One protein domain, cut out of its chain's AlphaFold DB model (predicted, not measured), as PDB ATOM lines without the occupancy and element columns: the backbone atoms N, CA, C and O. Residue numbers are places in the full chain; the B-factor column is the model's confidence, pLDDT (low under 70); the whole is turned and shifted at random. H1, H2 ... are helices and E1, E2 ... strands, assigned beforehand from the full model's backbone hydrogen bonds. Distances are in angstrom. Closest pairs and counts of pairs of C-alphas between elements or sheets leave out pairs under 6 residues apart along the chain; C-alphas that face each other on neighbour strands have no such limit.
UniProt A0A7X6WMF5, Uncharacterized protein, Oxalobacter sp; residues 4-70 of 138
ATOM      1  N   ILE A   4     225.273 245.095 173.297       92.00
ATOM      2  CA  ILE A   4     226.280 244.096 172.918       92.00
ATOM      3  C   ILE A   4     225.968 243.526 171.536       92.00
ATOM      4  O   ILE A   4     226.845 243.483 170.682       92.00
ATOM      5  N   THR A   5     224.701 243.201 171.269       91.50
ATOM      6  CA  THR A   5     224.276 242.693 169.957       91.50
ATOM      7  C   THR A   5     224.567 243.702 168.838       91.50
ATOM      8  O   THR A   5     224.957 243.303 167.749       91.50
ATOM      9  N   ARG A   6     224.434 245.015 169.092       94.31
ATOM     10  CA  ARG A   6     224.796 246.049 168.101       94.31
ATOM     11  C   ARG A   6     226.297 246.110 167.833       94.31
ATOM     12  O   ARG A   6     226.692 246.252 166.685       94.31
ATOM     13  N   LYS A   7     227.120 246.003 168.881       95.00
ATOM     14  CA  LYS A   7     228.582 245.976 168.739       95.00
ATOM     15  C   LYS A   7     229.051 244.727 167.983       95.00
ATOM     16  O   LYS A   7     229.903 244.849 167.116       95.00
ATOM     17  N   LEU A   8     228.462 243.564 168.270       93.38
ATOM     18  CA  LEU A   8     228.716 242.316 167.537       93.38
ATOM     19  C   LEU A   8     228.365 242.449 166.054       93.38
ATOM     20  O   LEU A   8     229.180 242.112 165.205       93.38
ATOM     21  N   HIS A   9     227.189 242.997 165.745       94.56
ATOM     22  CA  HIS A   9     226.776 243.219 164.362       94.56
ATOM     23  C   HIS A   9     227.739 244.156 163.618       94.56
ATOM     24  O   HIS A   9     228.191 243.832 162.527       94.56
ATOM     25  N   ALA A  10     228.109 245.287 164.230       95.50
ATOM     26  CA  ALA A  10     229.055 246.237 163.641       95.50
ATOM     27  C   ALA A  10     230.455 245.627 163.431       95.50
ATOM     28  O   ALA A  10     231.116 245.913 162.432       95.50
ATOM     29  N   LEU A  11     230.903 244.765 164.352       94.38
ATOM     30  CA  LEU A  11     232.135 243.993 164.187       94.38
ATOM     31  C   LEU A  11     232.023 243.039 162.992       94.38
ATOM     32  O   LEU A  11     232.931 242.986 162.172       94.38
ATOM     33  N   GLY A  12     230.891 242.348 162.860       95.31
ATOM     34  CA  GLY A  12     230.604 241.481 161.720       95.31
ATOM     35  C   GLY A  12     230.659 242.201 160.377       95.31
ATOM     36  O   GLY A  12     231.232 241.676 159.428       95.31
ATOM     37  N   GLU A  13     230.124 243.420 160.304       96.38
ATOM     38  CA  GLU A  13     230.201 244.258 159.101       96.38
ATOM     39  C   GLU A  13     231.636 244.698 158.793       96.38
ATOM     40  O   GLU A  13     232.047 244.690 157.635       96.38
ATOM     41  N   THR A  14     232.407 245.062 159.820       96.81
ATOM     42  CA  THR A  14     233.781 245.569 159.657       96.81
ATOM     43  C   THR A  14     234.748 244.461 159.240       96.81
ATOM     44  O   THR A  14     235.557 244.649 158.334       96.81
ATOM     45  N   GLU A  15     234.630 243.289 159.864       94.81
ATOM     46  CA  GLU A  15     235.540 242.151 159.683       94.81
ATOM     47  C   GLU A  15     235.013 241.116 158.671       94.81
ATOM     48  O   GLU A  15     235.637 240.082 158.450       94.81
ATOM     49  N   ASN A  16     233.869 241.385 158.030       94.69
ATOM     50  CA  ASN A  16     233.188 240.481 157.093       94.69
ATOM     51  C   ASN A  16     232.855 239.097 157.690       94.69
ATOM     52  O   ASN A  16     232.960 238.071 157.013       94.69
ATOM     53  N   ILE A  17     232.408 239.063 158.949       93.56
ATOM     54  CA  ILE A  17     232.013 237.832 159.648       93.56
ATOM     55  C   ILE A  17     230.507 237.630 159.478       93.56
ATOM     56  O   ILE A  17     229.690 238.258 160.159       93.56
ATOM     57  N   ARG A  18     230.130 236.746 158.551       93.50
ATOM     58  CA  ARG A  18     228.735 236.525 158.144       93.50
ATOM     59  C   ARG A  18     227.838 236.134 159.316       93.50
ATOM     60  O   ARG A  18     226.709 236.612 159.400       93.50
ATOM     61  N   GLU A  19     228.325 235.286 160.206       92.81
ATOM     62  CA  GLU A  19     227.592 234.719 161.338       92.81
ATOM     63  C   GLU A  19     227.188 235.797 162.363       92.81
ATOM     64  O   GLU A  19     226.205 235.627 163.078       92.81
ATOM     65  N   LEU A  20     227.888 236.940 162.397       93.44
ATOM     66  CA  LEU A  20     227.559 238.081 163.266       93.44
ATOM     67  C   LEU A  20     226.519 239.040 162.665       93.44
ATOM     68  O   LEU A  20     225.948 239.859 163.390       93.44
ATOM     69  N   VAL A  21     226.284 238.958 161.354       94.31
ATOM     70  CA  VAL A  21     225.385 239.854 160.601       94.31
ATOM     71  C   VAL A  21     224.110 239.126 160.169       94.31
ATOM     72  O   VAL A  21     223.044 239.729 160.044       94.31
ATOM     73  N   ALA A  22     224.192 237.814 159.939       92.88
ATOM     74  CA  ALA A  22     223.059 237.010 159.516       92.88
ATOM     75  C   ALA A  22     221.955 236.987 160.595       92.88
ATOM     76  O   ALA A  22     222.248 236.800 161.775       92.88
ATOM     77  N   PRO A  23     220.669 237.102 160.210       88.88
ATOM     78  CA  PRO A  23     219.562 237.047 161.166       88.88
ATOM     79  C   PRO A  23     219.423 235.668 161.830       88.88
ATOM     80  O   PRO A  23     218.918 235.570 162.946       88.88
ATOM     81  N   THR A  24     219.863 234.612 161.140       91.00
ATOM     82  CA  THR A  24     219.890 233.220 161.604       91.00
ATOM     83  C   THR A  24     221.048 232.480 160.938       91.00
ATOM     84  O   THR A  24     221.295 232.688 159.745       91.00
ATOM     85  N   PHE A  25     221.698 231.568 161.656       91.81
ATOM     86  CA  PHE A  25     222.714 230.658 161.126       91.81
ATOM     87  C   PHE A  25     222.688 229.332 161.905       91.81
ATOM     88  O   PHE A  25     222.109 229.262 162.989       91.81
ATOM     89  N   SER A  26     223.265 228.273 161.333       92.25
ATOM     90  CA  SER A  26     223.463 227.006 162.048       92.25
ATOM     91  C   SER A  26     224.702 227.134 162.924       92.25
ATOM     92  O   SER A  26     225.744 227.514 162.405       92.25
ATOM     93  N   ALA A  27     224.583 226.802 164.205       91.38
ATOM     94  CA  ALA A  27     225.681 226.831 165.163       91.38
ATOM     95  C   ALA A  27     225.831 225.446 165.787       91.38
ATOM     96  O   ALA A  27     224.837 224.846 166.209       91.38
ATOM     97  N   ASP A  28     227.054 224.945 165.858       91.44
ATOM     98  CA  ASP A  28     227.384 223.813 166.709       91.44
ATOM     99  C   ASP A  28     227.718 224.292 168.146       91.44
ATOM    100  O   ASP A  28     227.742 225.496 168.430       91.44
ATOM    101  N   PRO A  29     227.946 223.383 169.112       88.75
ATOM    102  CA  PRO A  29     228.301 223.791 170.470       88.75
ATOM    103  C   PRO A  29     229.571 224.654 170.564       88.75
ATOM    104  O   PRO A  29     229.634 225.538 171.418       88.75
ATOM    105  N   ILE A  30     230.572 224.425 169.708       87.56
ATOM    106  CA  ILE A  30     231.823 225.196 169.678       87.56
ATOM    107  C   ILE A  30     231.534 226.632 169.238       87.56
ATOM    108  O   ILE A  30     231.998 227.566 169.900       87.56
ATOM    109  N   ASP A  31     230.706 226.810 168.209       89.75
ATOM    110  CA  ASP A  31     230.253 228.125 167.757       89.75
ATOM    111  C   ASP A  31     229.571 228.876 168.906       89.75
ATOM    112  O   ASP A  31     229.925 230.014 169.217       89.75
ATOM    113  N   LEU A  32     228.643 228.230 169.619       92.69
ATOM    114  CA  LEU A  32     227.928 228.857 170.738       92.69
ATOM    115  C   LEU A  32     228.878 229.331 171.848       92.69
ATOM    116  O   LEU A  32     228.689 230.417 172.406       92.69
ATOM    117  N   HIS A  33     229.920 228.553 172.155       89.56
ATOM    118  CA  HIS A  33     230.951 228.961 173.109       89.56
ATOM    119  C   HIS A  33     231.803 230.124 172.584       89.56
ATOM    120  O   HIS A  33     232.071 231.058 173.343       89.56
ATOM    121  N   ALA A  34     232.185 230.115 171.304       89.12
ATOM    122  CA  ALA A  34     232.927 231.212 170.685       89.12
ATOM    123  C   ALA A  34     232.129 232.526 170.726       89.12
ATOM    124  O   ALA A  34     232.656 233.564 171.132       89.12
ATOM    125  N   PHE A  35     230.832 232.472 170.412       92.38
ATOM    126  CA  PHE A  35     229.918 233.609 170.531       92.38
ATOM    127  C   PHE A  35     229.793 234.107 171.972       92.38
ATOM    128  O   PHE A  35     229.806 235.317 172.206       92.38
ATOM    129  N   GLY A  36     229.706 233.194 172.943       93.50
ATOM    130  CA  GLY A  36     229.703 233.529 174.366       93.50
ATOM    131  C   GLY A  36     230.952 234.292 174.796       93.50
ATOM    132  O   GLY A  36     230.844 235.366 175.389       93.50
ATOM    133  N   ILE A  37     232.131 233.784 174.434       90.06
ATOM    134  CA  ILE A  37     233.424 234.412 174.741       90.06
ATOM    135  C   ILE A  37     233.531 235.789 174.077       90.06
ATOM    136  O   ILE A  37     233.885 236.768 174.739       90.06
ATOM    137  N   LEU A  38     233.178 235.890 172.794       91.12
ATOM    138  CA  LEU A  38     233.206 237.148 172.050       91.12
ATOM    139  C   LEU A  38     232.268 238.191 172.673       91.12
ATOM    140  O   LEU A  38     232.656 239.344 172.878       91.12
ATOM    141  N   ALA A  39     231.041 237.790 173.016       93.62
ATOM    142  CA  ALA A  39     230.069 238.662 173.661       93.62
ATOM    143  C   ALA A  39     230.546 239.132 175.043       93.62
ATOM    144  O   ALA A  39     230.355 240.305 175.377       93.62
ATOM    145  N   CYS A  40     231.202 238.262 175.823       92.50
ATOM    146  CA  CYS A  40     231.825 238.649 177.088       92.50
ATOM    147  C   CYS A  40     232.926 239.689 176.889       92.50
ATOM    148  O   CYS A  40     232.921 240.697 177.590       92.50
ATOM    149  N   GLY A  41     233.816 239.493 175.909       89.25
ATOM    150  CA  GLY A  41     234.875 240.456 175.599       89.25
ATOM    151  C   GLY A  41     234.325 241.833 175.209       89.25
ATOM    152  O   GLY A  41     234.752 242.853 175.740       89.25
ATOM    153  N   ILE A  42     233.308 241.872 174.346       91.50
ATOM    154  CA  ILE A  42     232.665 243.119 173.888       91.50
ATOM    155  C   ILE A  42     231.860 243.818 174.996       91.50
ATOM    156  O   ILE A  42     231.723 245.051 175.003       91.50
ATOM    157  N   GLY A  43     231.251 243.026 175.875       90.50
ATOM    158  CA  GLY A  43     230.408 243.486 176.973       90.50
ATOM    159  C   GLY A  43     231.155 243.752 178.277       90.50
ATOM    160  O   GLY A  43     230.519 244.217 179.225       90.50
ATOM    161  N   GLU A  44     232.454 243.443 178.336       89.62
ATOM    162  CA  GLU A  44     233.233 243.369 179.579       89.62
ATOM    163  C   GLU A  44     232.472 242.580 180.660       89.62
ATOM    164  O   GLU A  44     232.284 243.056 181.783       89.62
ATOM    165  N   ALA A  45     231.916 241.431 180.272       91.38
ATOM    166  CA  ALA A  45     231.110 240.580 181.141       91.38
ATOM    167  C   ALA A  45     231.962 239.469 181.767       91.38
ATOM    168  O   ALA A  45     232.975 239.058 181.202       91.38
ATOM    169  N   ASP A  46     231.523 238.967 182.919       89.06
ATOM    170  CA  ASP A  46     232.284 238.015 183.731       89.06
ATOM    171  C   ASP A  46     232.076 236.561 183.275       89.06
ATOM    172  O   ASP A  46     232.960 235.721 183.424       89.06
ATOM    173  N   ALA A  47     230.902 236.246 182.718       91.12
ATOM    174  CA  ALA A  47     230.571 234.910 182.225       91.12
ATOM    175  C   ALA A  47     229.486 234.951 181.143       91.12
ATOM    176  O   ALA A  47     228.845 235.977 180.917       91.12
ATOM    177  N   PHE A  48     229.234 233.806 180.510       94.38
ATOM    178  CA  PHE A  48     228.077 233.605 179.645       94.38
ATOM    179  C   PHE A  48     227.346 232.309 179.994       94.38
ATOM    180  O   PHE A  48     227.919 231.379 180.560       94.38
ATOM    181  N   TYR A  49     226.070 232.258 179.630       94.25
ATOM    182  CA  TYR A  49     225.218 231.087 179.727       94.25
ATOM    183  C   TYR A  49     224.567 230.820 178.374       94.25
ATOM    184  O   TYR A  49     224.066 231.742 177.725       94.25
ATOM    185  N   VAL A  50     224.581 229.555 177.962       95.12
ATOM    186  CA  VAL A  50     223.931 229.082 176.740       95.12
ATOM    187  C   VAL A  50     222.632 228.394 177.142       95.12
ATOM    188  O   VAL A  50     222.657 227.422 177.896       95.12
ATOM    189  N   ALA A  51     221.501 228.908 176.662       94.56
ATOM    190  CA  ALA A  51     220.177 228.368 176.943       94.56
ATOM    191  C   ALA A  51     219.500 227.912 175.650       94.56
ATOM    192  O   ALA A  51     219.365 228.697 174.716       94.56
ATOM    193  N   ASP A  52     219.039 226.668 175.625       94.19
ATOM    194  CA  ASP A  52     218.118 226.181 174.601       94.19
ATOM    195  C   ASP A  52     216.692 226.620 174.970       94.19
ATOM    196  O   ASP A  52     216.228 226.352 176.083       94.19
ATOM    197  N   TYR A  53     216.016 227.332 174.066       92.50
ATOM    198  CA  TYR A  53     214.618 227.746 174.239       92.50
ATOM    199  C   TYR A  53     213.656 227.060 173.250       92.50
ATOM    200  O   TYR A  53     212.512 227.490 173.105       92.50
ATOM    201  N   GLY A  54     214.096 225.987 172.588       93.56
ATOM    202  CA  GLY A  54     213.324 225.172 171.649       93.56
ATOM    203  C   GLY A  54     213.493 225.610 170.196       93.56
ATOM    204  O   GLY A  54     213.919 224.818 169.361       93.56
ATOM    205  N   ASP A  55     213.213 226.881 169.901       90.81
ATOM    206  CA  ASP A  55     213.320 227.439 168.539       90.81
ATOM    207  C   ASP A  55     214.706 228.049 168.242       90.81
ATOM    208  O   ASP A  55     214.910 228.699 167.214       90.81
ATOM    209  N   GLY A  56     215.665 227.883 169.154       92.50
ATOM    210  CA  GLY A  56     217.026 228.372 168.994       92.50
ATOM    211  C   GLY A  56     217.810 228.415 170.300       92.50
ATOM    212  O   GLY A  56     217.355 227.968 171.354       92.50
ATOM    213  N   MET A  57     219.003 228.999 170.208       95.06
ATOM    214  CA  MET A  57     219.939 229.126 171.320       95.06
ATOM    215  C   MET A  57     220.072 230.589 171.738       95.06
ATOM    216  O   MET A  57     220.308 231.472 170.913       95.06
ATOM    217  N   LEU A  58     219.950 230.850 173.035       92.88
ATOM    218  CA  LEU A  58     220.241 232.140 173.643       92.88
ATOM    219  C   LEU A  58     221.637 232.102 174.259       92.88
ATOM    220  O   LEU A  58     221.908 231.295 175.146       92.88
ATOM    221  N   VAL A  59     222.490 233.037 173.852       94.44
ATOM    222  CA  VAL A  59     223.758 233.329 174.527       94.44
ATOM    223  C   VAL A  59     223.561 234.572 175.389       94.44
ATOM    224  O   VAL A  59     223.468 235.692 174.883       94.44
ATOM    225  N   ALA A  60     223.454 234.375 176.700       93.81
ATOM    226  CA  ALA A  60     223.290 235.449 177.672       93.81
ATOM    227  C   ALA A  60     224.624 235.737 178.359       93.81
ATOM    228  O   ALA A  60     225.211 234.842 178.959       93.81
ATOM    229  N   VAL A  61     225.087 236.985 178.315       94.50
ATOM    230  CA  VAL A  61     226.254 237.408 179.097       94.50
ATOM    231  C   VAL A  61     225.832 237.882 180.483       94.50
ATOM    232  O   VAL A  61     224.787 238.513 180.653       94.50
ATOM    233  N   LEU A  62     226.653 237.574 181.477       92.38
ATOM    234  CA  LEU A  62     226.401 237.801 182.890       92.38
ATOM    235  C   LEU A  62     227.504 238.696 183.448       92.38
ATOM    236  O   LEU A  62     228.689 238.421 183.258       92.38
ATOM    237  N   LYS A  63     227.109 239.761 184.145       91.06
ATOM    238  CA  LYS A  63     228.025 240.687 184.814       91.06
ATOM    239  C   LYS A  63     227.573 240.917 186.249       91.06
ATOM    240  O   LYS A  63     226.392 241.185 186.473       91.06
ATOM    241  N   GLY A  64     228.496 240.829 187.199       89.31
ATOM    242  CA  GLY A  64     228.241 241.147 188.600       89.31
ATOM    243  C   GLY A  64     229.145 240.408 189.581       89.31
ATOM    244  O   GLY A  64     229.631 239.313 189.308       89.31
ATOM    245  N   ASP A  65     229.291 240.990 190.770       86.19
ATOM    246  CA  ASP A  65     230.220 240.534 191.812       86.19
ATOM    247  C   ASP A  65     230.017 239.072 192.227       86.19
ATOM    248  O   ASP A  65     230.976 238.360 192.512       86.19
ATOM    249  N   LEU A  66     228.775 238.582 192.241       85.25
ATOM    250  CA  LEU A  66     228.488 237.175 192.553       85.25
ATOM    251  C   LEU A  66     229.045 236.209 191.499       85.25
ATOM    252  O   LEU A  66     229.395 235.082 191.832       85.25
ATOM    253  N   VAL A  67     229.131 236.642 190.239       84.38
ATOM    254  CA  VAL A  67     229.681 235.839 189.141       84.38
ATOM    255  C   VAL A  67     231.206 235.866 189.199       84.38
ATOM    256  O   VAL A  67     231.843 234.815 189.162       84.38
ATOM    257  N   SER A  68     231.793 237.054 189.355       78.94
ATOM    258  CA  SER A  68     233.249 237.225 189.378       78.94
ATOM    259  C   SER A  68     233.902 236.682 190.654       78.94
ATOM    260  O   SER A  68     234.982 236.102 190.588       78.94
ATOM    261  N   SER A  69     233.244 236.777 191.814       78.25
ATOM    262  CA  SER A  69     233.779 236.280 193.098       78.25
ATOM    263  C   SER A  69     233.957 234.761 193.154       78.25
ATOM    264  O   SER A  69     234.840 234.277 193.863       78.25
ATOM    265  N   GLY A  70     233.159 234.006 192.392       72.25
ATOM    266  CA  GLY A  70     233.300 232.553 192.270       72.25
ATOM    267  C   GLY A  70     234.499 232.119 191.422       72.25
ATOM    268  O   GLY A  70     234.900 230.954 191.483       72.25
TER     269      GLY A  70
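Overview. This is residues 4 to 70 of the 138 residues of an uncharacterized protein of Oxalobacter sp (UniProt A0A7X6WMF5). One helix, H3, packs on a two-stranded hairpin, E1 and E2, and this pair makes the core. H1 meets the last part of H3 to form a corner, H2 packs on H1, and residues 22 to 28 lead from there back to the start of H3, while the short helix H4 lies at the far end, farthest from the mean of the C-alphas. The printed part has 67 residues, with four named helices and two named strands in the order H1, H2, H3, E1, E2, H4; the sheet, of order E1 - E2, is antiparallel. The class is mixed, helices and strands. The whole is compact, with a radius of gyration of the C-alphas of 12.5 A and spans of 36 by 29 by 17 A.

Arrangement. H1, residues 4 to 15, touches H2, residues 18 to 21, with its residues 8 to 13 alone; the closest C-alphas are those of Gly 12 and Leu 20, 4.8 A apart. H1 also touches H3, residues 29 to 43, and their lines are about perpendicular at 76 degrees. H1 touches H3 with residues 4 to 8 alone, and H3 touches H1 with residues 39 to 43 alone; the closest C-alphas, those of Ile 4 and Gly 43, are 5.8 A apart. H2 and H3 are apart. The closest C-alphas of H3 and E1, residues 47 to 52, are those of Gly 36 and Phe 48, 5.5 A apart. For H3 and E2, residues 57 to 62, they are those of Gly 36 and Val 59, 6.0 A apart. E1 and E2 form a hairpin, antiparallel with 157 degrees between their directions; N 49 and O 60, 2.8 A apart, and N 58 and O 51, 2.8 A apart, are within hydrogen-bond range. H4, residues 65 to 69, comes nearest to E1 at the C-alphas of Ala 47 and Val 67, 7.0 A apart, and is apart from H1, H2 and H3. Every O i to N i+4 pair is within hydrogen-bond range in H1, H3 and H4; H2 is too short for such a pair.

Along the chain. H1 begins at C-alpha 4, (226.280, 244.096, 172.918), and is 16.3 A long. H2 is 5.3 A long. H3 begins at C-alpha 29, (228.301, 223.791, 170.470), and is 20.8 A long. E1 measures 17.0 A and E2 15.8 A. H4, 5.7 A long, ends at C-alpha 69, (233.779, 236.280, 193.098).

Size, cuts and confidence. The two C-alphas farthest apart, those of Asn 16 and Ser 69, are 36.3 A apart. The printed part has no cut. The link from H2 to H3 is short, and the other links are tight. The mean pLDDT of the printed part is 91.5, that of H4 is 83, and no printed residue is under 70.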